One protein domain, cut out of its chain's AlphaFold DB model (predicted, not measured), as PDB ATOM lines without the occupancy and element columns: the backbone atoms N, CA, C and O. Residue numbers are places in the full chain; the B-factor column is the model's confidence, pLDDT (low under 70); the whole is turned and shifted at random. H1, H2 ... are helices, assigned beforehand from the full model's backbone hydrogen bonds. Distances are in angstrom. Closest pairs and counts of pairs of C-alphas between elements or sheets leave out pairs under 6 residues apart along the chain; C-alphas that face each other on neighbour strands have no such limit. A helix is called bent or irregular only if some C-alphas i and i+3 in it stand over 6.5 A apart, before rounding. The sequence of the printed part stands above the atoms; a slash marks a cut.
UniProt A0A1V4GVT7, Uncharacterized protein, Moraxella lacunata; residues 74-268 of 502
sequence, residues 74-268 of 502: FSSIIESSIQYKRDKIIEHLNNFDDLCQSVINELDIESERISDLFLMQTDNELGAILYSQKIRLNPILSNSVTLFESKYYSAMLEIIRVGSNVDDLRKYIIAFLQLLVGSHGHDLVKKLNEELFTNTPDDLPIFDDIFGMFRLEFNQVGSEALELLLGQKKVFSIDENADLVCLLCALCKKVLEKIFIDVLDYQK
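What this domain is: This is residues 74 to 268 of the 502 residues of an uncharacterized protein of Moraxella lacunata (UniProt A0A1V4GVT7). One long helix, H5, runs out of a body of crossed helices, and its far end begins an arm that makes the length of the domain. In the body H8, both arms of the bent helix H1 (H1a, H1b), H4 and H7 pack on H5, with H2 and H3 on H8; beyond H5 the chain folds back through H6, and residues 201 to 206 stick out. The printed part has 195 residues with eight named helices, in order H1 to H8, and no named strand: the class is all helix, mostly crossed. It is only just compact, close to loose, with a radius of gyration of the C-alphas of 19.3 A, and only just elongated, spanning 71 by 36 by 26 A.

Where its parts are: Find C-alpha 167 at (179.852, 234.369, 197.264); from there H5 runs 39.8 A to residue 194. H8, residues 244 to 263, runs 28.4 A and ends at C-alpha 263, (205.029, 239.680, 195.676). H1, residues 74 to 94, begins at C-alpha 74, (197.034, 249.853, 192.853). By its hydrogen bonds it was assigned as one helix, but it is bent, with C-alphas 84 and 87 8.1 A apart; its arms are H1a, residues 74 to 84, and H1b, residues 87 to 94. Look next for H2 at residues 96 to 106, H3 at 111 to 122, H4 at 151 to 162, H6 at 205 to 210 and H7 at 223 to 230.

How they stand to each other: Start at H5, whose residues 168 to 176 alone touch H8, the same way at a shallow tilt of 31 degrees; the closest C-alphas, of Leu 169 and Cys 249, are 5.4 A apart. H7 touches H5 at Ala 225 and Ala 175, 4.8 A between C-alphas, at a steep tilt of 59 degrees. H1a touches H5 at Ile 82 and Ser 183, with closest C-alphas 5.5 A apart. H1b touches H5 at Ile 90 and Leu 180, 6.5 A between C-alphas. H4 touches H5 at Ile 160 and Arg 170, 6.6 A between C-alphas. H8 is the hub, touching five helices, among them H2 at Val 255 and Cys 100, 6.4 A between C-alphas and about perpendicular at 75 degrees, and H3 at Leu 244 and Leu 117, 5.9 A between C-alphas. H6 touches no helix. Every O i to N i+4 pair is within hydrogen-bond range in H1a, H1b, H2, H3, H4, H5, H7 and H8; in H6 it is 0 of 2, beside 2 of 3 O i to N i+3 pairs.

The domain as a whole: The C-alphas farthest apart, of Asp 203 and Asn 241, are 72.0 A from each other. The printed part has no cut; the links H3 to H4, H6 to H7 and H7 to H8 are long. Mean pLDDT of the printed part is 88.0, with residues 218 to 221 and 232 to 233 under 70.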
ATOM      1  N   PHE A  74     196.825 251.180 192.288       77.50
ATOM      2  CA  PHE A  74     197.034 249.853 192.853       77.50
ATOM      3  C   PHE A  74     196.906 248.737 191.813       77.50
ATOM      4  O   PHE A  74     197.650 247.760 191.882       77.50
ATOM      5  N   SER A  75     196.036 248.883 190.809       78.81
ATOM      6  CA  SER A  75     195.985 247.943 189.683       78.81
ATOM      7  C   SER A  75     197.337 247.844 188.968       78.81
ATOM      8  O   SER A  75     197.775 246.738 188.658       78.81
ATOM      9  N   SER A  76     198.041 248.968 188.767       80.94
ATOM     10  CA  SER A  76     199.356 248.954 188.108       80.94
ATOM     11  C   SER A  76     200.451 248.293 188.958       80.94
ATOM     12  O   SER A  76     201.403 247.739 188.399       80.94
ATOM     13  N   ILE A  77     200.313 248.309 190.291       81.50
ATOM     14  CA  ILE A  77     201.179 247.580 191.233       81.50
ATOM     15  C   ILE A  77     200.941 246.074 191.116       81.50
ATOM     16  O   ILE A  77     201.907 245.316 191.041       81.50
ATOM     17  N   ILE A  78     199.684 245.619 191.067       80.38
ATOM     18  CA  ILE A  78     199.377 244.190 190.882       80.38
ATOM     19  C   ILE A  78     199.893 243.702 189.534       80.38
ATOM     20  O   ILE A  78     200.543 242.663 189.479       80.38
ATOM     21  N   GLU A  79     199.671 244.470 188.469       82.94
ATOM     22  CA  GLU A  79     200.243 244.186 187.155       82.94
ATOM     23  C   GLU A  79     201.765 244.005 187.248       82.94
ATOM     24  O   GLU A  79     202.293 242.995 186.793       82.94
ATOM     25  N   SER A  80     202.463 244.933 187.907       84.25
ATOM     26  CA  SER A  80     203.914 244.834 188.111       84.25
ATOM     27  C   SER A  80     204.315 243.592 188.901       84.25
ATOM     28  O   SER A  80     205.252 242.884 188.541       84.25
ATOM     29  N   SER A  81     203.562 243.286 189.955       85.19
ATOM     30  CA  SER A  81     203.784 242.119 190.808       85.19
ATOM     31  C   SER A  81     203.658 240.828 189.992       85.19
ATOM     32  O   SER A  81     204.512 239.948 190.084       85.19
ATOM     33  N   ILE A  82     202.653 240.738 189.115       84.25
ATOM     34  CA  ILE A  82     202.491 239.615 188.186       84.25
ATOM     35  C   ILE A  82     203.644 239.576 187.177       84.25
ATOM     36  O   ILE A  82     204.176 238.506 186.923       84.25
ATOM     37  N   GLN A  83     204.084 240.704 186.624       83.25
ATOM     38  CA  GLN A  83     205.161 240.723 185.627       83.25
ATOM     39  C   GLN A  83     206.515 240.291 186.221       83.25
ATOM     40  O   GLN A  83     207.176 239.372 185.721       83.25
ATOM     41  N   TYR A  84     206.917 240.916 187.328       81.81
ATOM     42  CA  TYR A  84     208.267 240.784 187.880       81.81
ATOM     43  C   TYR A  84     208.398 239.733 188.984       81.81
ATOM     44  O   TYR A  84     209.512 239.275 189.240       81.81
ATOM     45  N   LYS A  85     207.302 239.340 189.645       86.00
ATOM     46  CA  LYS A  85     207.308 238.364 190.750       86.00
ATOM     47  C   LYS A  85     206.457 237.114 190.462       86.00
ATOM     48  O   LYS A  85     206.198 236.349 191.388       86.00
ATOM     49  N   ARG A  86     206.071 236.850 189.201       88.12
ATOM     50  CA  ARG A  86     205.295 235.648 188.804       88.12
ATOM     51  C   ARG A  86     205.854 234.335 189.320       88.12
ATOM     52  O   ARG A  86     205.065 233.509 189.751       88.12
ATOM     53  N   ASP A  87     207.171 234.144 189.295       89.56
ATOM     54  CA  ASP A  87     207.769 232.862 189.677       89.56
ATOM     55  C   ASP A  87     207.439 232.535 191.141       89.56
ATOM     56  O   ASP A  87     207.056 231.411 191.449       89.56
ATOM     57  N   LYS A  88     207.440 233.554 192.015       90.69
ATOM     58  CA  LYS A  88     206.991 233.424 193.407       90.69
ATOM     59  C   LYS A  88     205.487 233.178 193.520       90.69
ATOM     60  O   LYS A  88     205.063 232.365 194.331       90.69
ATOM     61  N   ILE A  89     204.665 233.864 192.718       92.00
ATOM     62  CA  ILE A  89     203.209 233.628 192.693       92.00
ATOM     63  C   ILE A  89     202.928 232.164 192.325       92.00
ATOM     64  O   ILE A  89     202.165 231.493 193.015       92.00
ATOM     65  N   ILE A  90     203.568 231.662 191.267       92.62
ATOM     66  CA  ILE A  90     203.441 230.276 190.803       92.62
ATOM     67  C   ILE A  90     203.924 229.311 191.888       92.62
ATOM     68  O   ILE A  90     203.241 228.330 192.160       92.62
ATOM     69  N   GLU A  91     205.051 229.597 192.543       94.19
ATOM     70  CA  GLU A  91     205.564 228.797 193.658       94.19
ATOM     71  C   GLU A  91     204.549 228.695 194.806       94.19
ATOM     72  O   GLU A  91     204.222 227.587 195.231       94.19
ATOM     73  N   HIS A  92     203.982 229.816 195.265       95.00
ATOM     74  CA  HIS A  92     202.955 229.805 196.312       95.00
ATOM     75  C   HIS A  92     201.706 229.018 195.906       95.00
ATOM     76  O   HIS A  92     201.152 228.284 196.722       95.00
ATOM     77  N   LEU A  93     201.249 229.166 194.659       95.31
ATOM     78  CA  LEU A  93     200.059 228.471 194.161       95.31
ATOM     79  C   LEU A  93     200.309 226.978 193.915       95.31
ATOM     80  O   LEU A  93     199.384 226.179 194.035       95.31
ATOM     81  N   ASN A  94     201.540 226.581 193.602       94.94
ATOM     82  CA  ASN A  94     201.905 225.174 193.482       94.94
ATOM     83  C   ASN A  94     202.107 224.507 194.853       94.94
ATOM     84  O   ASN A  94     201.800 223.324 195.001       94.94
ATOM     85  N   ASN A  95     202.533 225.272 195.862       95.44
ATOM     86  CA  ASN A  95     202.673 224.843 197.259       95.44
ATOM     87  C   ASN A  95     201.468 225.273 198.124       95.44
ATOM     88  O   ASN A  95     201.610 225.590 199.307       95.44
ATOM     89  N   PHE A  96     200.270 225.322 197.529       97.19
ATOM     90  CA  PHE A  96     199.086 225.913 198.162       97.19
ATOM     91  C   PHE A  96     198.683 225.214 199.468       97.19
ATOM     92  O   PHE A  96     198.275 225.885 200.414       97.19
ATOM     93  N   ASP A  97     198.837 223.889 199.554       97.12
ATOM     94  CA  ASP A  97     198.491 223.137 200.767       97.12
ATOM     95  C   ASP A  97     199.394 223.501 201.956       97.12
ATOM     96  O   ASP A  97     198.889 223.739 203.054       97.12
ATOM     97  N   ASP A  98     200.705 223.631 201.736       96.69
ATOM     98  CA  ASP A  98     201.654 224.048 202.778       96.69
ATOM     99  C   ASP A  98     201.373 225.483 203.239       96.69
ATOM    100  O   ASP A  98     201.434 225.802 204.432       96.69
ATOM    101  N   LEU A  99     201.005 226.352 202.292       95.56
ATOM    102  CA  LEU A  99     200.608 227.721 202.587       95.56
ATOM    103  C   LEU A  99     199.324 227.764 203.428       95.56
ATOM    104  O   LEU A  99     199.267 228.498 204.419       95.56
ATOM    105  N   CYS A 100     198.320 226.951 203.087       97.06
ATOM    106  CA  CYS A 100     197.110 226.790 203.887       97.06
ATOM    107  C   CYS A 100     197.427 226.274 205.293       97.06
ATOM    108  O   CYS A 100     196.961 226.870 206.260       97.06
ATOM    109  N   GLN A 101     198.261 225.243 205.434       96.12
ATOM    110  CA  GLN A 101     198.622 224.700 206.747       96.12
ATOM    111  C   GLN A 101     199.348 225.735 207.615       96.12
ATOM    112  O   GLN A 101     199.049 225.883 208.800       96.12
ATOM    113  N   SER A 102     200.266 226.502 207.021       95.12
ATOM    114  CA  SER A 102     200.940 227.606 207.707       95.12
ATOM    115  C   SER A 102     199.947 228.648 208.230       95.12
ATOM    116  O   SER A 102     200.121 229.164 209.332       95.12
ATOM    117  N   VAL A 103     198.911 228.967 207.451       95.56
ATOM    118  CA  VAL A 103     197.869 229.926 207.839       95.56
ATOM    119  C   VAL A 103     196.912 229.351 208.884       95.56
ATOM    120  O   VAL A 103     196.522 230.076 209.790       95.56
ATOM    121  N   ILE A 104     196.550 228.072 208.792       95.44
ATOM    122  CA  ILE A 104     195.712 227.385 209.787       95.44
ATOM    123  C   ILE A 104     196.370 227.460 211.167       95.44
ATOM    124  O   ILE A 104     195.723 227.866 212.128       95.44
ATOM    125  N   ASN A 105     197.673 227.173 211.234       94.19
ATOM    126  CA  ASN A 105     198.445 227.278 212.470       94.19
ATOM    127  C   ASN A 105     198.523 228.729 212.982       94.19
ATOM    128  O   ASN A 105     198.469 228.963 214.183       94.19
ATOM    129  N   GLU A 106     198.649 229.714 212.087       92.56
ATOM    130  CA  GLU A 106     198.690 231.141 212.453       92.56
ATOM    131  C   GLU A 106     197.343 231.662 212.973       92.56
ATOM    132  O   GLU A 106     197.312 232.538 213.834       92.56
ATOM    133  N   LEU A 107     196.233 231.140 212.446       92.56
ATOM    134  CA  LEU A 107     194.880 231.493 212.877       92.56
ATOM    135  C   LEU A 107     194.404 230.690 214.093       92.56
ATOM    136  O   LEU A 107     193.282 230.924 214.533       92.56
ATOM    137  N   ASP A 108     195.227 229.772 214.609       92.81
ATOM    138  CA  ASP A 108     194.882 228.863 215.708       92.81
ATOM    139  C   ASP A 108     193.602 228.052 215.423       92.81
ATOM    140  O   ASP A 108     192.736 227.863 216.274       92.81
ATOM    141  N   ILE A 109     193.444 227.610 214.169       92.38
ATOM    142  CA  ILE A 109     192.319 226.769 213.755       92.38
ATOM    143  C   ILE A 109     192.741 225.302 213.871       92.38
ATOM    144  O   ILE A 109     193.730 224.877 213.275       92.38
ATOM    145  N   GLU A 110     191.954 224.493 214.575       90.56
ATOM    146  CA  GLU A 110     192.167 223.046 214.609       90.56
ATOM    147  C   GLU A 110     191.960 222.439 213.211       90.56
ATOM    148  O   GLU A 110     190.901 222.572 212.595       90.56
ATOM    149  N   SER A 111     192.980 221.754 212.684       89.19
ATOM    150  CA  SER A 111     192.923 221.177 211.329       89.19
ATOM    151  C   SER A 111     191.846 220.088 211.196       89.19
ATOM    152  O   SER A 111     191.231 219.948 210.133       89.19
ATOM    153  N   GLU A 112     191.581 219.351 212.279       92.00
ATOM    154  CA  GLU A 112     190.507 218.351 212.354       92.00
ATOM    155  C   GLU A 112     189.138 219.001 212.150       92.00
ATOM    156  O   GLU A 112     188.344 218.509 211.357       92.00
ATOM    157  N   ARG A 113     188.911 220.193 212.710       93.31
ATOM    158  CA  ARG A 113     187.641 220.910 212.577       93.31
ATOM    159  C   ARG A 113     187.272 221.229 211.128       93.31
ATOM    160  O   ARG A 113     186.116 221.073 210.739       93.31
ATOM    161  N   ILE A 114     188.231 221.682 210.315       94.00
ATOM    162  CA  ILE A 114     187.985 221.926 208.880       94.00
ATOM    163  C   ILE A 114     187.629 220.610 208.181       94.00
ATOM    164  O   ILE A 114     186.716 220.579 207.356       94.00
ATOM    165  N   SER A 115     188.336 219.533 208.524       94.50
ATOM    166  CA  SER A 115     188.139 218.206 207.934       94.50
ATOM    167  C   SER A 115     186.768 217.624 208.293       94.50
ATOM    168  O   SER A 115     186.056 217.159 207.406       94.50
ATOM    169  N   ASP A 116     186.360 217.737 209.557       95.38
ATOM    170  CA  ASP A 116     185.080 217.257 210.078       95.38
ATOM    171  C   ASP A 116     183.902 218.014 209.468       95.38
ATOM    172  O   ASP A 116     182.942 217.408 208.992       95.38
ATOM    173  N   LEU A 117     183.977 219.349 209.425       94.88
ATOM    174  CA  LEU A 117     182.938 220.169 208.803       94.88
ATOM    175  C   LEU A 117     182.833 219.899 207.296       94.88
ATOM    176  O   LEU A 117     181.729 219.869 206.748       94.88
ATOM    177  N   PHE A 118     183.965 219.672 206.621       95.56
ATOM    178  CA  PHE A 118     183.978 219.291 205.210       95.56
ATOM    179  C   PHE A 118     183.327 217.922 204.987       95.56
ATOM    180  O   PHE A 118     182.493 217.790 204.086       95.56
ATOM    181  N   LEU A 119     183.632 216.938 205.836       95.94
ATOM    182  CA  LEU A 119     183.007 215.618 205.802       95.94
ATOM    183  C   LEU A 119     181.496 215.708 206.032       95.94
ATOM    184  O   LEU A 119     180.731 215.158 205.246       95.94
ATOM    185  N   MET A 120     181.046 216.461 207.038       93.50
ATOM    186  CA  MET A 120     179.615 216.653 207.311       93.50
ATOM    187  C   MET A 120     178.868 217.297 206.138       93.50
ATOM    188  O   MET A 120     177.712 216.963 205.886       93.50
ATOM    189  N   GLN A 121     179.502 218.236 205.431       93.50
ATOM    190  CA  GLN A 121     178.856 218.983 204.351       93.50
ATOM    191  C   GLN A 121     178.909 218.265 202.995       93.50
ATOM    192  O   GLN A 121     178.030 218.481 202.161       93.50
ATOM    193  N   THR A 122     179.932 217.442 202.750       93.62
ATOM    194  CA  THR A 122     180.178 216.825 201.434       93.62
ATOM    195  C   THR A 122     180.081 215.302 201.419       93.62
ATOM    196  O   THR A 122     180.089 214.732 200.331       93.62
ATOM    197  N   ASP A 123     179.996 214.645 202.580       93.44
ATOM    198  CA  ASP A 123     180.093 213.184 202.753       93.44
ATOM    199  C   ASP A 123     181.414 212.594 202.214       93.44
ATOM    200  O   ASP A 123     181.493 211.440 201.798       93.44
ATOM    201  N   ASN A 124     182.468 213.413 202.156       94.38
ATOM    202  CA  ASN A 124     183.790 213.024 201.675       94.38
ATOM    203  C   ASN A 124     184.882 213.551 202.608       94.38
ATOM    204  O   ASN A 124     184.802 214.671 203.109       94.38
ATOM    205  N   GLU A 125     185.940 212.767 202.802       95.44
ATOM    206  CA  GLU A 125     187.116 213.216 203.547       95.44
ATOM    207  C   GLU A 125     187.857 214.338 202.800       95.44
ATOM    208  O   GLU A 125     187.885 214.392 201.563       95.44
ATOM    209  N   LEU A 126     188.509 215.229 203.551       94.19
ATOM    210  CA  LEU A 126     189.332 216.284 202.972       94.19
ATOM    211  C   LEU A 126     190.472 215.676 202.134       94.19
ATOM    212  O   LEU A 126     191.309 214.927 202.632       94.19
ATOM    213  N   GLY A 127     190.518 216.021 200.846       93.38
ATOM    214  CA  GLY A 127     191.480 215.464 199.887       93.38
ATOM    215  C   GLY A 127     191.014 214.195 199.160       93.38
ATOM    216  O   GLY A 127     191.696 213.767 198.233       93.38
ATOM    217  N   ALA A 128     189.847 213.631 199.498       94.31
ATOM    218  CA  ALA A 128     189.245 212.542 198.719       94.31
ATOM    219  C   ALA A 128     188.741 213.024 197.343       94.31
ATOM    220  O   ALA A 128     188.743 212.272 196.367       94.31
ATOM    221  N   ILE A 129     188.343 214.297 197.252       93.44
ATOM    222  CA  ILE A 129     187.937 214.949 196.005       93.44
ATOM    223  C   ILE A 129     189.067 215.862 195.532       93.44
ATOM    224  O   ILE A 129     189.349 216.881 196.157       93.44
ATOM    225  N   LEU A 130     189.660 215.524 194.386       94.81
ATOM    226  CA  LEU A 130     190.661 216.344 193.700       94.81
ATOM    227  C   LEU A 130     190.185 216.724 192.297       94.81
ATOM    228  O   LEU A 130     189.514 215.944 191.612       94.81
ATOM    229  N   TYR A 131     190.555 217.924 191.850       94.06
ATOM    230  CA  TYR A 131     190.128 218.458 190.555       94.06
ATOM    231  C   TYR A 131     191.178 218.333 189.442       94.06
ATOM    232  O   TYR A 131     190.861 218.642 188.297       94.06
ATOM    233  N   SER A 132     192.371 217.800 189.709       90.50
ATOM    234  CA  SER A 132     193.503 217.727 188.761       90.50
ATOM    235  C   SER A 132     193.232 216.996 187.441       90.50
ATOM    236  O   SER A 132     193.832 217.293 186.408       90.50
ATOM    237  N   GLN A 133     192.298 216.043 187.441       88.12
ATOM    238  CA  GLN A 133     191.871 215.344 186.224       88.12
ATOM    239  C   GLN A 133     190.679 216.020 185.533       88.12
ATOM    240  O   GLN A 133     190.473 215.819 184.339       88.12
ATOM    241  N   LYS A 134     189.897 216.820 186.270       90.19
ATOM    242  CA  LYS A 134     188.718 217.537 185.757       90.19
ATOM    243  C   LYS A 134     189.065 218.924 185.220       90.19
ATOM    244  O   LYS A 134     188.385 219.411 184.323       90.19
ATOM    245  N   ILE A 135     190.102 219.548 185.768       90.50
ATOM    246  CA  ILE A 135     190.578 220.877 185.404       90.50
ATOM    247  C   ILE A 135     192.053 220.755 185.047       90.50
ATOM    248  O   ILE A 135     192.867 220.329 185.861       90.50
ATOM    249  N   ARG A 136     192.392 221.141 183.819       85.25
ATOM    250  CA  ARG A 136     193.771 221.222 183.343       85.25
ATOM    251  C   ARG A 136     193.983 222.564 182.673       85.25
ATOM    252  O   ARG A 136     193.132 223.009 181.899       85.25
ATOM    253  N   LEU A 137     195.116 223.195 182.960       87.44
ATOM    254  CA  LEU A 137     195.522 224.378 182.220       87.44
ATOM    255  C   LEU A 137     195.918 223.970 180.794       87.44
ATOM    256  O   LEU A 137     196.368 222.847 180.559       87.44
ATOM    257  N   ASN A 138     195.728 224.873 179.832       87.81
ATOM    258  CA  ASN A 138     196.200 224.635 178.474       87.81
ATOM    259  C   ASN A 138     197.737 224.466 178.493       87.81
ATOM    260  O   ASN A 138     198.408 225.357 179.019       87.81
ATOM    261  N   PRO A 139     198.299 223.397 177.892       88.06
ATOM    262  CA  PRO A 139     199.745 223.163 177.818       88.06
ATOM    263  C   PRO A 139     200.569 224.326 177.254       88.06
ATOM    264  O   PRO A 139     201.752 224.435 177.563       88.06
ATOM    265  N   ILE A 140     199.956 225.192 176.439       87.06
ATOM    266  CA  ILE A 140     200.587 226.417 175.922       87.06
ATOM    267  C   ILE A 140     200.947 227.380 177.065       87.06
ATOM    268  O   ILE A 140     201.957 228.072 176.987       87.06
ATOM    269  N   LEU A 141     200.131 227.423 178.122       85.12
ATOM    270  CA  LEU A 141     200.386 228.240 179.307       85.12
ATOM    271  C   LEU A 141     201.340 227.528 180.269       85.12
ATOM    272  O   LEU A 141     202.343 228.107 180.674       85.12
ATOM    273  N   SER A 142     201.023 226.288 180.654       86.31
ATOM    274  CA  SER A 142     201.869 225.485 181.542       86.31
ATOM    275  C   SER A 142     201.417 224.027 181.604       86.31
ATOM    276  O   SER A 142     200.226 223.733 181.508       86.31
ATOM    277  N   ASN A 143     202.378 223.128 181.839       82.06
ATOM    278  CA  ASN A 143     202.149 221.709 182.140       82.06
ATOM    279  C   ASN A 143     202.403 221.353 183.617       82.06
ATOM    280  O   ASN A 143     202.239 220.198 183.993       82.06
ATOM    281  N   SER A 144     202.832 222.310 184.445       80.69
ATOM    282  CA  SER A 144     203.355 222.065 185.798       80.69
ATOM    283  C   SER A 144     202.526 222.740 186.897       80.69
ATOM    284  O   SER A 144     203.077 223.179 187.905       80.69
ATOM    285  N   VAL A 145     201.218 222.896 186.679       88.81
ATOM    286  CA  VAL A 145     200.304 223.503 187.658       88.81
ATOM    287  C   VAL A 145     199.777 222.429 188.600       88.81
ATOM    288  O   VAL A 145     199.033 221.553 188.166       88.81
ATOM    289  N   THR A 146     200.091 222.553 189.887       93.25
ATOM    290  CA  THR A 146     199.639 221.625 190.939       93.25
ATOM    291  C   THR A 146     198.505 222.198 191.793       93.25
ATOM    292  O   THR A 146     197.952 221.493 192.630       93.25
ATOM    293  N   LEU A 147     198.061 223.441 191.550       95.56
ATOM    294  CA  LEU A 147     196.957 224.061 192.301       95.56
ATOM    295  C   LEU A 147     195.670 223.208 192.296       95.56
ATOM    296  O   LEU A 147     194.957 223.153 193.290       95.56
ATOM    297  N   PHE A 148     195.369 222.500 191.204       94.69
ATOM    298  CA  PHE A 148     194.187 221.626 191.122       94.69
ATOM    299  C   PHE A 148     194.389 220.241 191.771       94.69
ATOM    300  O   PHE A 148     193.440 219.462 191.867       94.69
ATOM    301  N   GLU A 149     195.613 219.924 192.196       94.31
ATOM    302  CA  GLU A 149     195.968 218.751 193.010       94.31
ATOM    303  C   GLU A 149     195.936 219.066 194.514       94.31
ATOM    304  O   GLU A 149     195.886 218.141 195.320       94.31
ATOM    305  N   SER A 150     195.915 220.351 194.890       96.75
ATOM    306  CA  SER A 150     195.807 220.790 196.284       96.75
ATOM    307  C   SER A 150     194.508 220.295 196.919       96.75
ATOM    308  O   SER A 150     193.414 220.453 196.357       96.75
ATOM    309  N   LYS A 151     194.637 219.740 198.129       97.06
ATOM    310  CA  LYS A 151     193.513 219.286 198.956       97.06
ATOM    311  C   LYS A 151     192.612 220.457 199.325       97.06
ATOM    312  O   LYS A 151     191.397 220.368 199.157       97.06
ATOM    313  N   TYR A 152     193.200 221.563 199.782       97.31
ATOM    314  CA  TYR A 152     192.439 222.731 200.220       97.31
ATOM    315  C   TYR A 152     191.771 223.445 199.051       97.31
ATOM    316  O   TYR A 152     190.579 223.736 199.121       97.31
ATOM    317  N   TYR A 153     192.487 223.677 197.950       97.56
ATOM    318  CA  TYR A 153     191.902 224.348 196.795       97.56
ATOM    319  C   TYR A 153     190.772 223.519 196.162       97.56
ATOM    320  O   TYR A 153     189.704 224.048 195.847       97.56
ATOM    321  N   SER A 154     190.955 222.196 196.054       97.06
ATOM    322  CA  SER A 154     189.908 221.280 195.581       97.06
ATOM    323  C   SER A 154     188.691 221.250 196.509       97.06
ATOM    324  O   SER A 154     187.558 221.260 196.027       97.06
ATOM    325  N   ALA A 155     188.903 221.272 197.828       96.38
ATOM    326  CA  ALA A 155     187.822 221.364 198.804       96.38
ATOM    327  C   ALA A 155     187.035 222.672 198.656       96.38
ATOM    328  O   ALA A 155     185.807 222.656 198.631       96.38
ATOM    329  N   MET A 156     187.721 223.802 198.473       96.88
ATOM    330  CA  MET A 156     187.067 225.093 198.251       96.88
ATOM    331  C   MET A 156     186.213 225.084 196.970       96.88
ATOM    332  O   MET A 156     185.085 225.580 196.985       96.88
ATOM    333  N   LEU A 157     186.699 224.480 195.876       96.62
ATOM    334  CA  LEU A 157     185.917 224.298 194.644       96.62
ATOM    335  C   LEU A 157     184.673 223.433 194.873       96.62
ATOM    336  O   LEU A 157     183.595 223.747 194.363       96.62
ATOM    337  N   GLU A 158     184.812 222.359 195.649       96.06
ATOM    338  CA  GLU A 158     183.702 221.477 195.992       96.06
ATOM    339  C   GLU A 158     182.635 222.211 196.812       96.06
ATOM    340  O   GLU A 158     181.457 222.157 196.462       96.06
ATOM    341  N   ILE A 159     183.037 222.989 197.821       95.88
ATOM    342  CA  ILE A 159     182.118 223.803 198.624       95.88
ATOM    343  C   ILE A 159     181.392 224.847 197.776       95.88
ATOM    344  O   ILE A 159     180.196 225.039 197.968       95.88
ATOM    345  N   ILE A 160     182.040 225.468 196.784       95.44
ATOM    346  CA  ILE A 160     181.330 226.354 195.843       95.44
ATOM    347  C   ILE A 160     180.259 225.601 195.049       95.44
ATOM    348  O   ILE A 160     179.221 226.180 194.720       95.44
ATOM    349  N   ARG A 161     180.513 224.335 194.707       92.38
ATOM    350  CA  ARG A 161     179.595 223.516 193.912       92.38
ATOM    351  C   ARG A 161     178.354 223.102 194.701       92.38
ATOM    352  O   ARG A 161     177.276 223.061 194.116       92.38
ATOM    353  N   VAL A 162     178.510 222.760 195.981       89.94
ATOM    354  CA  VAL A 162     177.439 222.142 196.791       89.94
ATOM    355  C   VAL A 162     176.870 223.047 197.886       89.94
ATOM    356  O   VAL A 162     175.779 222.787 198.386       89.94
ATOM    357  N   GLY A 163     177.591 224.095 198.281       81.38
ATOM    358  CA  GLY A 163     177.235 224.974 199.392       81.38
ATOM    359  C   GLY A 163     176.324 226.144 199.014       81.38
ATOM    360  O   GLY A 163     176.206 226.541 197.855       81.38
ATOM    361  N   SER A 164     175.705 226.737 200.033       83.19
ATOM    362  CA  SER A 164     174.995 228.020 199.966       83.19
ATOM    363  C   SER A 164     175.844 229.137 200.594       83.19
ATOM    364  O   SER A 164     176.798 228.863 201.317       83.19
ATOM    365  N   ASN A 165     175.528 230.406 200.303       88.25
ATOM    366  CA  ASN A 165     176.246 231.587 200.826       88.25
ATOM    367  C   ASN A 165     177.759 231.622 200.519       88.25
ATOM    368  O   ASN A 165     178.554 232.164 201.279       88.25
ATOM    369  N   VAL A 166     178.163 231.076 199.370       93.31
ATOM    370  CA  VAL A 166     179.574 230.919 198.967       93.31
ATOM    371  C   VAL A 166     180.144 232.102 198.174       93.31
ATOM    372  O   VAL A 166     181.198 231.969 197.556       93.31
ATOM    373  N   ASP A 167     179.464 233.250 198.136       92.75
ATOM    374  CA  ASP A 167     179.852 234.369 197.264       92.75
ATOM    375  C   ASP A 167     181.231 234.937 197.622       92.75
ATOM    376  O   ASP A 167     182.052 235.152 196.731       92.75
ATOM    377  N   ASP A 168     181.535 235.109 198.911       92.81
ATOM    378  CA  ASP A 168     182.864 235.561 199.344       92.81
ATOM    379  C   ASP A 168     183.948 234.537 199.000       92.81
ATOM    380  O   ASP A 168     184.992 234.893 198.451       92.81
ATOM    381  N   LEU A 169     183.692 233.251 199.270       95.31
ATOM    382  CA  LEU A 169     184.627 232.173 198.950       95.31
ATOM    383  C   LEU A 169     184.907 232.126 197.442       95.31
ATOM    384  O   LEU A 169     186.057 231.998 197.022       95.31
ATOM    385  N   ARG A 170     183.867 232.314 196.622       95.94
ATOM    386  CA  ARG A 170     183.976 232.392 195.163       95.94
ATOM    387  C   ARG A 170     184.900 233.509 194.711       95.94
ATOM    388  O   ARG A 170     185.719 233.267 193.828       95.94
ATOM    389  N   LYS A 171     184.821 234.688 195.327       94.31
ATOM    390  CA  LYS A 171     185.733 235.798 195.025       94.31
ATOM    391  C   LYS A 171     187.193 235.422 195.286       94.31
ATOM    392  O   LYS A 171     188.036 235.639 194.421       94.31
ATOM    393  N   TYR A 172     187.498 234.786 196.420       95.44
ATOM    394  CA  TYR A 172     188.869 234.341 196.714       95.44
ATOM    395  C   TYR A 172     189.380 233.284 195.729       95.44
ATOM    396  O   TYR A 172     190.502 233.395 195.238       95.44
ATOM    397  N   ILE A 173     188.558 232.286 195.386       95.38
ATOM    398  CA  ILE A 173     188.941 231.265 194.398       95.38
ATOM    399  C   ILE A 173     189.227 231.907 193.038       95.38
ATOM    400  O   ILE A 173     190.232 231.574 192.405       95.38
ATOM    401  N   ILE A 174     188.375 232.841 192.599       94.31
ATOM    402  CA  ILE A 174     188.585 233.598 191.359       94.31
ATOM    403  C   ILE A 174     189.887 234.396 191.434       94.31
ATOM    404  O   ILE A 174     190.644 234.382 190.468       94.31
ATOM    405  N   ALA A 175     190.190 235.037 192.564       93.31
ATOM    406  CA  ALA A 175     191.435 235.775 192.746       93.31
ATOM    407  C   ALA A 175     192.673 234.876 192.557       93.31
ATOM    408  O   ALA A 175     193.579 235.248 191.812       93.31
ATOM    409  N   PHE A 176     192.695 233.671 193.138       95.00
ATOM    410  CA  PHE A 176     193.798 232.722 192.930       95.00
ATOM    411  C   PHE A 176     193.914 232.257 191.470       95.00
ATOM    412  O   PHE A 176     195.023 232.181 190.942       95.00
ATOM    413  N   LEU A 177     192.790 232.015 190.781       92.88
ATOM    414  CA  LEU A 177     192.799 231.680 189.348       92.88
ATOM    415  C   LEU A 177     193.315 232.831 188.492       92.88
ATOM    416  O   LEU A 177     194.101 232.605 187.576       92.88
ATOM    417  N   GLN A 178     192.881 234.058 188.779       91.44
ATOM    418  CA  GLN A 178     193.348 235.246 188.074       91.44
ATOM    419  C   GLN A 178     194.859 235.415 188.239       91.44
ATOM    420  O   GLN A 178     195.535 235.689 187.253       91.44
ATOM    421  N   LEU A 179     195.395 235.206 189.445       91.12
ATOM    422  CA  LEU A 179     196.839 235.231 189.687       91.12
ATOM    423  C   LEU A 179     197.565 234.137 188.895       91.12
ATOM    424  O   LEU A 179     198.512 234.445 188.179       91.12
ATOM    425  N   LEU A 180     197.081 232.891 188.947       91.75
ATOM    426  CA  LEU A 180     197.671 231.768 188.213       91.75
ATOM    427  C   LEU A 180     197.724 232.031 186.700       91.75
ATOM    428  O   LEU A 180     198.768 231.890 186.060       91.75
ATOM    429  N   VAL A 181     196.578 232.409 186.125       89.75
ATOM    430  CA  VAL A 181     196.436 232.676 184.688       89.75
ATOM    431  C   VAL A 181     197.228 233.916 184.294       89.75
ATOM    432  O   VAL A 181     197.859 233.914 183.242       89.75
ATOM    433  N   GLY A 182     197.243 234.951 185.133       89.31
ATOM    434  CA  GLY A 182     198.031 236.157 184.917       89.31
ATOM    435  C   GLY A 182     199.527 235.878 184.851       89.31
ATOM    436  O   GLY A 182     200.191 236.318 183.915       89.31
ATOM    437  N   SER A 183     200.044 235.106 185.808       89.75
ATOM    438  CA  SER A 183     201.459 234.745 185.886       89.75
ATOM    439  C   SER A 183     201.914 233.919 184.681       89.75
ATOM    440  O   SER A 183     202.860 234.317 184.003       89.75
ATOM    441  N   HIS A 184     201.209 232.834 184.340       90.19
ATOM    442  CA  HIS A 184     201.555 232.019 183.167       90.19
ATOM    443  C   HIS A 184     201.259 232.715 181.833       90.19
ATOM    444  O   HIS A 184     202.003 232.565 180.863       90.19
ATOM    445  N   GLY A 185     200.180 233.495 181.766       88.81
ATOM    446  CA  GLY A 185     199.840 234.275 180.582       88.81
ATOM    447  C   GLY A 185     200.912 235.309 180.264       88.81
ATOM    448  O   GLY A 185     201.200 235.543 179.090       88.81
ATOM    449  N   HIS A 186     201.517 235.927 181.287       86.94
ATOM    450  CA  HIS A 186     202.563 236.922 181.071       86.94
ATOM    451  C   HIS A 186     203.806 236.287 180.452       86.94
ATOM    452  O   HIS A 186     204.345 236.850 179.506       86.94
ATOM    453  N   ASP A 187     204.208 235.096 180.907       84.38
ATOM    454  CA  ASP A 187     205.297 234.339 180.279       84.38
ATOM    455  C   ASP A 187     205.023 234.041 178.805       84.38
ATOM    456  O   ASP A 187     205.909 234.200 177.965       84.38
ATOM    457  N   LEU A 188     203.793 233.641 178.475       87.00
ATOM    458  CA  LEU A 188     203.403 233.394 177.091       87.00
ATOM    459  C   LEU A 188     203.495 234.671 176.248       87.00
ATOM    460  O   LEU A 188     204.098 234.655 175.179       87.00
ATOM    461  N   VAL A 189     202.926 235.782 176.723       87.56
ATOM    462  CA  VAL A 189     202.962 237.066 176.005       87.56
ATOM    463  C   VAL A 189     204.385 237.600 175.880       87.56
ATOM    464  O   VAL A 189     204.748 238.121 174.829       87.56
ATOM    465  N   LYS A 190     205.211 237.434 176.915       85.00
ATOM    466  CA  LYS A 190     206.629 237.784 176.876       85.00
ATOM    467  C   LYS A 190     207.349 236.995 175.784       85.00
ATOM    468  O   LYS A 190     207.976 237.618 174.937       85.00
ATOM    469  N   LYS A 191     207.189 235.668 175.742       84.00
ATOM    470  CA  LYS A 191     207.767 234.823 174.682       84.00
ATOM    471  C   LYS A 191     207.263 235.208 173.295       84.00
ATOM    472  O   LYS A 191     208.060 235.327 172.381       84.00
ATOM    473  N   LEU A 192     205.962 235.458 173.134       84.19
ATOM    474  CA  LEU A 192     205.395 235.901 171.854       84.19
ATOM    475  C   LEU A 192     205.966 237.241 171.389       84.19
ATOM    476  O   LEU A 192     206.090 237.455 170.189       84.19
ATOM    477  N   ASN A 193     206.284 238.143 172.320       83.69
ATOM    478  CA  ASN A 193     206.910 239.413 171.988       83.69
ATOM    479  C   ASN A 193     208.411 239.252 171.716       83.69
ATOM    480  O   ASN A 193     208.865 239.802 170.730       83.69
ATOM    481  N   GLU A 194     209.174 238.518 172.531       79.56
ATOM    482  CA  GLU A 194     210.636 238.362 172.376       79.56
ATOM    483  C   GLU A 194     211.028 237.423 171.223       79.56
ATOM    484  O   GLU A 194     212.024 237.653 170.545       79.56
ATOM    485  N   GLU A 195     210.231 236.385 170.974       80.81
ATOM    486  CA  GLU A 195     210.488 235.326 169.991       80.81
ATOM    487  C   GLU A 195     209.448 235.344 168.860       80.81
ATOM    488  O   GLU A 195     209.135 234.305 168.276       80.81
ATOM    489  N   LEU A 196     208.889 236.521 168.539       80.88
ATOM    490  CA  LEU A 196     207.890 236.661 167.471       80.88
ATOM    491  C   LEU A 196     208.390 236.071 166.143       80.88
ATOM    492  O   LEU A 196     207.644 235.429 165.402       80.88
ATOM    493  N   PHE A 197     209.678 236.275 165.882       82.31
ATOM    494  CA  PHE A 197     210.420 235.673 164.792       82.31
ATOM    495  C   PHE A 197     211.643 234.971 165.380       82.31
ATOM    496  O   PHE A 197     212.398 235.558 166.147       82.31
ATOM    497  N   THR A 198     211.872 233.716 165.003       80.62
ATOM    498  CA  THR A 198     213.037 232.942 165.467       80.62
ATOM    499  C   THR A 198     214.337 233.324 164.755       80.62
ATOM    500  O   THR A 198     215.413 232.913 165.183       80.62
ATOM    501  N   ASN A 199     214.243 234.087 163.661       79.44
ATOM    502  CA  ASN A 199     215.366 234.664 162.932       79.44
ATOM    503  C   ASN A 199     214.888 235.873 162.110       79.44
ATOM    504  O   ASN A 199     213.902 235.758 161.376       79.44
ATOM    505  N   THR A 200     215.600 236.996 162.185       79.00
ATOM    506  CA  THR A 200     215.365 238.205 161.376       79.00
ATOM    507  C   THR A 200     216.698 238.750 160.863       79.00
ATOM    508  O   THR A 200     217.680 238.700 161.599       79.00
ATOM    509  N   PRO A 201     216.777 239.273 159.626       82.75
ATOM    510  CA  PRO A 201     217.982 239.948 159.147       82.75
ATOM    511  C   PRO A 201     218.258 241.248 159.922       82.75
ATOM    512  O   PRO A 201     217.361 242.082 160.038       82.75
ATOM    513  N   ASP A 202     219.494 241.444 160.395       82.44
ATOM    514  CA  ASP A 202     219.914 242.645 161.150       82.44
ATOM    515  C   ASP A 202     219.838 243.946 160.323       82.44
ATOM    516  O   ASP A 202     219.832 245.048 160.869       82.44
ATOM    517  N   ASP A 203     219.804 243.842 158.991       87.12
ATOM    518  CA  ASP A 203     219.775 244.967 158.053       87.12
ATOM    519  C   ASP A 203     218.356 245.425 157.671       87.12
ATOM    520  O   ASP A 203     218.202 246.319 156.833       87.12
ATOM    521  N   LEU A 204     217.315 244.857 158.297       82.75
ATOM    522  CA  LEU A 204     215.909 245.196 158.059       82.75
ATOM    523  C   LEU A 204     215.214 245.740 159.327       82.75
ATOM    524  O   LEU A 204     214.504 244.995 160.002       82.75
ATOM    525  N   PRO A 205     215.285 247.063 159.589       81.38
ATOM    526  CA  PRO A 205     214.680 247.702 160.769       81.38
ATOM    527  C   PRO A 205     213.152 247.581 160.877       81.38
ATOM    528  O   PRO A 205     212.580 247.867 161.920       81.38
ATOM    529  N   ILE A 206     212.460 247.163 159.809       83.62
ATOM    530  CA  ILE A 206     210.995 247.008 159.800       83.62
ATOM    531  C   ILE A 206     210.493 246.009 160.853       83.62
ATOM    532  O   ILE A 206     209.344 246.095 161.280       83.62
ATOM    533  N   PHE A 207     211.333 245.053 161.260       79.75
ATOM    534  CA  PHE A 207     210.968 244.078 162.282       79.75
ATOM    535  C   PHE A 207     211.011 244.670 163.697       79.75
ATOM    536  O   PHE A 207     210.238 244.212 164.537       79.75
ATOM    537  N   ASP A 208     211.805 245.719 163.943       77.31
ATOM    538  CA  ASP A 208     211.929 246.371 165.257       77.31
ATOM    539  C   ASP A 208     210.603 247.007 165.716       77.31
ATOM    540  O   ASP A 208     210.260 246.975 166.899       77.31
ATOM    541  N   ASP A 209     209.806 247.515 164.772       77.75
ATOM    542  CA  ASP A 209     208.529 248.193 165.038       77.75
ATOM    543  C   ASP A 209     207.372 247.233 165.389       77.75
ATOM    544  O   ASP A 209     206.284 247.667 165.780       77.75
ATOM    545  N   ILE A 210     207.580 245.922 165.228       76.69
ATOM    546  CA  ILE A 210     206.553 244.879 165.379       76.69
ATOM    547  C   ILE A 210     206.633 244.212 166.773       76.69
ATOM    548  O   ILE A 210     205.683 243.564 167.224       76.69
ATOM    549  N   PHE A 211     207.731 244.403 167.509       70.50
ATOM    550  CA  PHE A 211     207.886 243.885 168.870       70.50
ATOM    551  C   PHE A 211     206.912 244.568 169.851       70.50
ATOM    552  O   PHE A 211     206.678 245.775 169.804       70.50
ATOM    553  N   GLY A 212     206.329 243.801 170.781       72.38
ATOM    554  CA  GLY A 212     205.437 244.345 171.818       72.38
ATOM    555  C   GLY A 212     203.964 244.517 171.411       72.38
ATOM    556  O   GLY A 212     203.212 245.196 172.122       72.38
ATOM    557  N   MET A 213     203.538 243.911 170.294       79.00
ATOM    558  CA  MET A 213     202.138 243.922 169.838       79.00
ATOM    559  C   MET A 213     201.185 243.174 170.777       79.00
ATOM    560  O   MET A 213     200.011 243.535 170.870       79.00
ATOM    561  N   PHE A 214     201.661 242.144 171.480       82.50
ATOM    562  CA  PHE A 214     200.823 241.370 172.391       82.50
ATOM    563  C   PHE A 214     200.860 241.974 173.792       82.50
ATOM    564  O   PHE A 214     201.929 242.212 174.356       82.50
ATOM    565  N   ARG A 215     199.682 242.202 174.380       76.00
ATOM    566  CA  ARG A 215     199.527 242.695 175.752       76.00
ATOM    567  C   ARG A 215     198.444 241.907 176.471       76.00
ATOM    568  O   ARG A 215     197.454 241.510 175.862       76.00
ATOM    569  N   LEU A 216     198.638 241.697 177.768       76.12
ATOM    570  CA  LEU A 216     197.580 241.211 178.646       76.12
ATOM    571  C   LEU A 216     196.779 242.391 179.180       76.12
ATOM    572  O   LEU A 216     197.345 243.378 179.642       76.12
ATOM    573  N   GLU A 217     195.460 242.254 179.173       76.94
ATOM    574  CA  GLU A 217     194.554 243.215 179.798       76.94
ATOM    575  C   GLU A 217     194.499 242.984 181.316       76.94
ATOM    576  O   GLU A 217     193.609 242.313 181.845       76.94
ATOM    577  N   PHE A 218     195.467 243.554 182.040       66.62
ATOM    578  CA  PHE A 218     195.584 243.400 183.497       66.62
ATOM    579  C   PHE A 218     194.433 244.026 184.288       66.62
ATOM    580  O   PHE A 218     194.188 243.636 185.424       66.62
ATOM    581  N   ASN A 219     193.644 244.917 183.680       62.53
ATOM    582  CA  ASN A 219     192.434 245.454 184.311       62.53
ATOM    583  C   ASN A 219     191.422 244.357 184.704       62.53
ATOM    584  O   ASN A 219     190.588 244.593 185.575       62.53
ATOM    585  N   GLN A 220     191.496 243.173 184.082       67.75
ATOM    586  CA  GLN A 220     190.692 241.997 184.439       67.75
ATOM    587  C   GLN A 220     191.474 240.957 185.259       67.75
ATOM    588  O   GLN A 220     190.878 240.155 185.975       67.75
ATOM    589  N   VAL A 221     192.804 240.953 185.169       67.56
ATOM    590  CA  VAL A 221     193.677 239.970 185.821       67.56
ATOM    591  C   VAL A 221     194.145 240.524 187.168       67.56
ATOM    592  O   VAL A 221     194.998 241.400 187.229       67.56
ATOM    593  N   GLY A 222     193.591 239.999 188.261       72.19
ATOM    594  CA  GLY A 222     193.939 240.413 189.624       72.19
ATOM    595  C   GLY A 222     193.041 241.516 190.188       72.19
ATOM    596  O   GLY A 222     193.268 241.971 191.308       72.19
ATOM    597  N   SER A 223     191.991 241.918 189.461       77.69
ATOM    598  CA  SER A 223     190.994 242.882 189.942       77.69
ATOM    599  C   SER A 223     190.271 242.392 191.197       77.69
ATOM    600  O   SER A 223     189.971 243.192 192.082       77.69
ATOM    601  N   GLU A 224     190.012 241.083 191.280       85.69
ATOM    602  CA  GLU A 224     189.341 240.480 192.431       85.69
ATOM    603  C   GLU A 224     190.281 240.448 193.636       85.69
ATOM    604  O   GLU A 224     189.910 240.857 194.732       85.69
ATOM    605  N   ALA A 225     191.544 240.062 193.415       84.56
ATOM    606  CA  ALA A 225     192.577 240.116 194.444       84.56
ATOM    607  C   ALA A 225     192.737 241.542 194.999       84.56
ATOM    608  O   ALA A 225     192.788 241.736 196.212       84.56
ATOM    609  N   LEU A 226     192.737 242.548 194.117       80.44
ATOM    610  CA  LEU A 226     192.799 243.955 194.496       80.44
ATOM    611  C   LEU A 226     191.630 244.368 195.391       80.44
ATOM    612  O   LEU A 226     191.828 245.009 196.423       80.44
ATOM    613  N   GLU A 227     190.410 244.023 194.982       84.31
ATOM    614  CA  GLU A 227     189.195 244.348 195.724       84.31
ATOM    615  C   GLU A 227     189.186 243.683 197.102       84.31
ATOM    616  O   GLU A 227     188.844 244.330 198.088       84.31
ATOM    617  N   LEU A 228     189.622 242.426 197.190       88.00
ATOM    618  CA  LEU A 228     189.681 241.680 198.446       88.00
ATOM    619  C   LEU A 228     190.763 242.209 199.399       88.00
ATOM    620  O   LEU A 228     190.569 242.195 200.617       88.00
ATOM    621  N   LEU A 229     191.891 242.693 198.873       81.81
ATOM    622  CA  LEU A 229     192.985 243.222 199.691       81.81
ATOM    623  C   LEU A 229     192.739 244.647 200.174       81.81
ATOM    624  O   LEU A 229     193.058 244.943 201.329       81.81
ATOM    625  N   LEU A 230     192.218 245.514 199.303       77.12
ATOM    626  CA  LEU A 230     192.010 246.940 199.578       77.12
ATOM    627  C   LEU A 230     190.604 247.271 200.076       77.12
ATOM    628  O   LEU A 230     190.378 248.362 200.598       77.12
ATOM    629  N   GLY A 231     189.648 246.365 199.879       72.94
ATOM    630  CA  GLY A 231     188.288 246.520 200.369       72.94
ATOM    631  C   GLY A 231     188.229 246.608 201.893       72.94
ATOM    632  O   GLY A 231     189.200 246.341 202.606       72.94
ATOM    633  N   GLN A 232     187.056 246.975 202.414       66.75
ATOM    634  CA  GLN A 232     186.832 246.974 203.859       66.75
ATOM    635  C   GLN A 232     187.186 245.604 204.443       66.75
ATOM    636  O   GLN A 232     186.817 244.567 203.890       66.75
ATOM    637  N   LYS A 233     187.900 245.610 205.575       68.81
ATOM    638  CA  LYS A 233     188.387 244.401 206.245       68.81
ATOM    639  C   LYS A 233     187.200 243.569 206.736       68.81
ATOM    640  O   LYS A 233     186.797 243.676 207.889       68.81
ATOM    641  N   LYS A 234     186.659 242.710 205.871       79.56
ATOM    642  CA  LYS A 234     185.619 241.753 206.245       79.56
ATOM    643  C   LYS A 234     186.208 240.776 207.255       79.56
ATOM    644  O   LYS A 234     187.265 240.188 207.005       79.56
ATOM    645  N   VAL A 235     185.594 240.691 208.426       85.00
ATOM    646  CA  VAL A 235     186.008 239.774 209.489       85.00
ATOM    647  C   VAL A 235     185.156 238.524 209.349       85.00
ATOM    648  O   VAL A 235     183.932 238.615 209.314       85.00
ATOM    649  N   PHE A 236     185.815 237.381 209.217       90.06
ATOM    650  CA  PHE A 236     185.166 236.078 209.212       90.06
ATOM    651  C   PHE A 236     185.315 235.488 210.609       90.06
ATOM    652  O   PHE A 236     186.395 235.608 211.195       90.06
ATOM    653  N   SER A 237     184.242 234.911 211.150       87.94
ATOM    654  CA  SER A 237     184.353 234.228 212.436       87.94
ATOM    655  C   SER A 237     185.230 232.985 212.284       87.94
ATOM    656  O   SER A 237     185.150 232.281 211.277       87.94
ATOM    657  N   ILE A 238     186.063 232.755 213.294       91.00
ATOM    658  CA  ILE A 238     186.873 231.546 213.471       91.00
ATOM    659  C   ILE A 238     186.564 230.851 214.806       91.00
ATOM    660  O   ILE A 238     187.170 229.832 215.121       91.00
ATOM    661  N   ASP A 239     185.607 231.380 215.582       89.50
ATOM    662  CA  ASP A 239     185.168 230.777 216.846       89.50
ATOM    663  C   ASP A 239     184.526 229.403 216.618       89.50
ATOM    664  O   ASP A 239     184.259 229.037 215.478       89.50
ATOM    665  N   GLU A 240     184.258 228.649 217.683       83.19
ATOM    666  CA  GLU A 240     183.686 227.290 217.652       83.19
ATOM    667  C   GLU A 240     182.376 227.162 216.848       83.19
ATOM    668  O   GLU A 240     182.081 226.089 216.326       83.19
ATOM    669  N   ASN A 241     181.614 228.249 216.684       87.00
ATOM    670  CA  ASN A 241     180.339 228.266 215.963       87.00
ATOM    671  C   ASN A 241     180.485 228.641 214.480       87.00
ATOM    672  O   ASN A 241     179.496 228.603 213.746       87.00
ATOM    673  N   ALA A 242     181.680 229.034 214.029       91.06
ATOM    674  CA  ALA A 242     181.923 229.352 212.627       91.06
ATOM    675  C   ALA A 242     181.642 228.146 211.713       91.06
ATOM    676  O   ALA A 242     182.115 227.031 211.958       91.06
ATOM    677  N   ASP A 243     180.888 228.392 210.640       92.81
ATOM    678  CA  ASP A 243     180.645 227.395 209.602       92.81
ATOM    679  C   ASP A 243     181.872 227.206 208.693       92.81
ATOM    680  O   ASP A 243     182.829 227.990 208.697       92.81
ATOM    681  N   LEU A 244     181.845 226.142 207.888       94.12
ATOM    682  CA  LEU A 244     182.951 225.804 206.995       94.12
ATOM    683  C   LEU A 244     183.264 226.926 206.000       94.12
ATOM    684  O   LEU A 244     184.431 227.186 205.712       94.12
ATOM    685  N   VAL A 245     182.241 227.604 205.475       95.00
ATOM    686  CA  VAL A 245     182.423 228.690 204.505       95.00
ATOM    687  C   VAL A 245     183.165 229.856 205.157       95.00
ATOM    688  O   VAL A 245     184.107 230.374 204.557       95.00
ATOM    689  N   CYS A 246     182.817 230.228 206.390       94.12
ATOM    690  CA  CYS A 246     183.507 231.255 207.166       94.12
ATOM    691  C   CYS A 246     184.970 230.889 207.420       94.12
ATOM    692  O   CYS A 246     185.848 231.719 207.167       94.12
ATOM    693  N   LEU A 247     185.246 229.650 207.844       95.19
ATOM    694  CA  LEU A 247     186.614 229.172 208.074       95.19
ATOM    695  C   LEU A 247     187.445 229.194 206.784       95.19
ATOM    696  O   LEU A 247     188.560 229.719 206.775       95.19
ATOM    697  N   LEU A 248     186.891 228.703 205.672       96.06
ATOM    698  CA  LEU A 248     187.562 228.737 204.371       96.06
ATOM    699  C   LEU A 248     187.764 230.170 203.865       96.06
ATOM    700  O   LEU A 248     188.803 230.464 203.283       96.06
ATOM    701  N   CYS A 249     186.829 231.092 204.113       95.38
ATOM    702  CA  CYS A 249     187.013 232.507 203.780       95.38
ATOM    703  C   CYS A 249     188.122 233.157 204.618       95.38
ATOM    704  O   CYS A 249     188.932 233.909 204.074       95.38
ATOM    705  N   ALA A 250     188.187 232.860 205.920       94.31
ATOM    706  CA  ALA A 250     189.253 233.334 206.802       94.31
ATOM    707  C   ALA A 250     190.627 232.831 206.330       94.31
ATOM    708  O   ALA A 250     191.562 233.626 206.191       94.31
ATOM    709  N   LEU A 251     190.706 231.537 206.002       96.00
ATOM    710  CA  LEU A 251     191.884 230.885 205.439       96.00
ATOM    711  C   LEU A 251     192.300 231.535 204.114       96.00
ATOM    712  O   LEU A 251     193.414 232.041 204.004       96.00
ATOM    713  N   CYS A 252     191.397 231.601 203.132       96.00
ATOM    714  CA  CYS A 252     191.643 232.204 201.821       96.00
ATOM    715  C   CYS A 252     192.117 233.652 201.916       96.00
ATOM    716  O   CYS A 252     193.060 234.044 201.229       96.00
ATOM    717  N   LYS A 253     191.493 234.450 202.786       93.75
ATOM    718  CA  LYS A 253     191.895 235.837 203.015       93.75
ATOM    719  C   LYS A 253     193.346 235.927 203.464       93.75
ATOM    720  O   LYS A 253     194.102 236.737 202.935       93.75
ATOM    721  N   LYS A 254     193.734 235.101 204.433       92.88
ATOM    722  CA  LYS A 254     195.091 235.097 204.982       92.88
ATOM    723  C   LYS A 254     196.120 234.512 204.020       92.88
ATOM    724  O   LYS A 254     197.216 235.055 203.921       92.88
ATOM    725  N   VAL A 255     195.754 233.485 203.258       95.31
ATOM    726  CA  VAL A 255     196.566 232.949 202.154       95.31
ATOM    727  C   VAL A 255     196.822 234.031 201.103       95.31
ATOM    728  O   VAL A 255     197.968 234.251 200.721       95.31
ATOM    729  N   LEU A 256     195.783 234.765 200.688       93.25
ATOM    730  CA  LEU A 256     195.918 235.878 199.748       93.25
ATOM    731  C   LEU A 256     196.827 236.979 200.314       93.25
ATOM    732  O   LEU A 256     197.717 237.447 199.613       93.25
ATOM    733  N   GLU A 257     196.655 237.362 201.585       90.56
ATOM    734  CA  GLU A 257     197.556 238.315 202.251       90.56
ATOM    735  C   GLU A 257     199.014 237.832 202.221       90.56
ATOM    736  O   GLU A 257     199.883 238.615 201.849       90.56
ATOM    737  N   LYS A 258     199.291 236.556 202.533       90.50
ATOM    738  CA  LYS A 258     200.655 236.000 202.483       90.50
ATOM    739  C   LYS A 258     201.273 236.054 201.093       90.50
ATOM    740  O   LYS A 258     202.407 236.503 200.975       90.50
ATOM    741  N   ILE A 259     200.526 235.673 200.054       91.38
ATOM    742  CA  ILE A 259     201.015 235.771 198.670       91.38
ATOM    743  C   ILE A 259     201.440 237.213 198.384       91.38
ATOM    744  O   ILE A 259     202.549 237.453 197.918       91.38
ATOM    745  N   PHE A 260     200.591 238.190 198.708       87.00
ATOM    746  CA  PHE A 260     200.879 239.593 198.413       87.00
ATOM    747  C   PHE A 260     201.974 240.212 199.281       87.00
ATOM    748  O   PHE A 260     202.674 241.091 198.788       87.00
ATOM    749  N   ILE A 261     202.193 239.744 200.510       85.19
ATOM    750  CA  ILE A 261     203.355 240.156 201.313       85.19
ATOM    751  C   ILE A 261     204.651 239.879 200.534       85.19
ATOM    752  O   ILE A 261     205.537 240.729 200.490       85.19
ATOM    753  N   ASP A 262     204.738 238.748 199.837       81.88
ATOM    754  CA  ASP A 262     205.977 238.340 199.172       81.88
ATOM    755  C   ASP A 262     206.139 238.880 197.742       81.88
ATOM    756  O   ASP A 262     207.264 238.902 197.214       81.88
ATOM    757  N   VAL A 263     205.040 239.313 197.105       83.31
ATOM    758  CA  VAL A 263     205.029 239.680 195.676       83.31
ATOM    759  C   VAL A 263     204.673 241.133 195.376       83.31
ATOM    760  O   VAL A 263     204.942 241.574 194.262       83.31
ATOM    761  N   LEU A 264     204.091 241.886 196.318       82.44
ATOM    762  CA  LEU A 264     203.595 243.239 196.049       82.44
ATOM    763  C   LEU A 264     204.735 244.221 195.731       82.44
ATOM    764  O   LEU A 264     205.559 244.558 196.580       82.44
ATOM    765  N   ASP A 265     204.734 244.732 194.503       76.88
ATOM    766  CA  ASP A 265     205.750 245.651 193.988       76.88
ATOM    767  C   ASP A 265     205.390 247.127 194.232       76.88
ATOM    768  O   ASP A 265     205.084 247.902 193.324       76.88
ATOM    769  N   TYR A 266     205.406 247.536 195.499       77.25
ATOM    770  CA  TYR A 266     205.165 248.934 195.865       77.25
ATOM    771  C   TYR A 266     206.314 249.878 195.455       77.25
ATOM    772  O   TYR A 266     206.140 251.098 195.494       77.25
ATOM    773  N   GLN A 267     207.469 249.341 195.039       76.38
ATOM    774  CA  GLN A 267     208.620 250.125 194.579       76.38
ATOM    775  C   GLN A 267     208.272 250.893 193.303       76.38
ATOM    776  O   GLN A 267     208.512 252.100 193.233       76.38
ATOM    777  N   LYS A 268     207.591 250.228 192.356       79.81
ATOM    778  CA  LYS A 268     207.091 250.843 191.118       79.81
ATOM    779  C   LYS A 268     206.348 252.152 191.366       79.81
ATOM    780  O   LYS A 268     206.515 253.114 190.621       79.81
TER     781      LYS A 268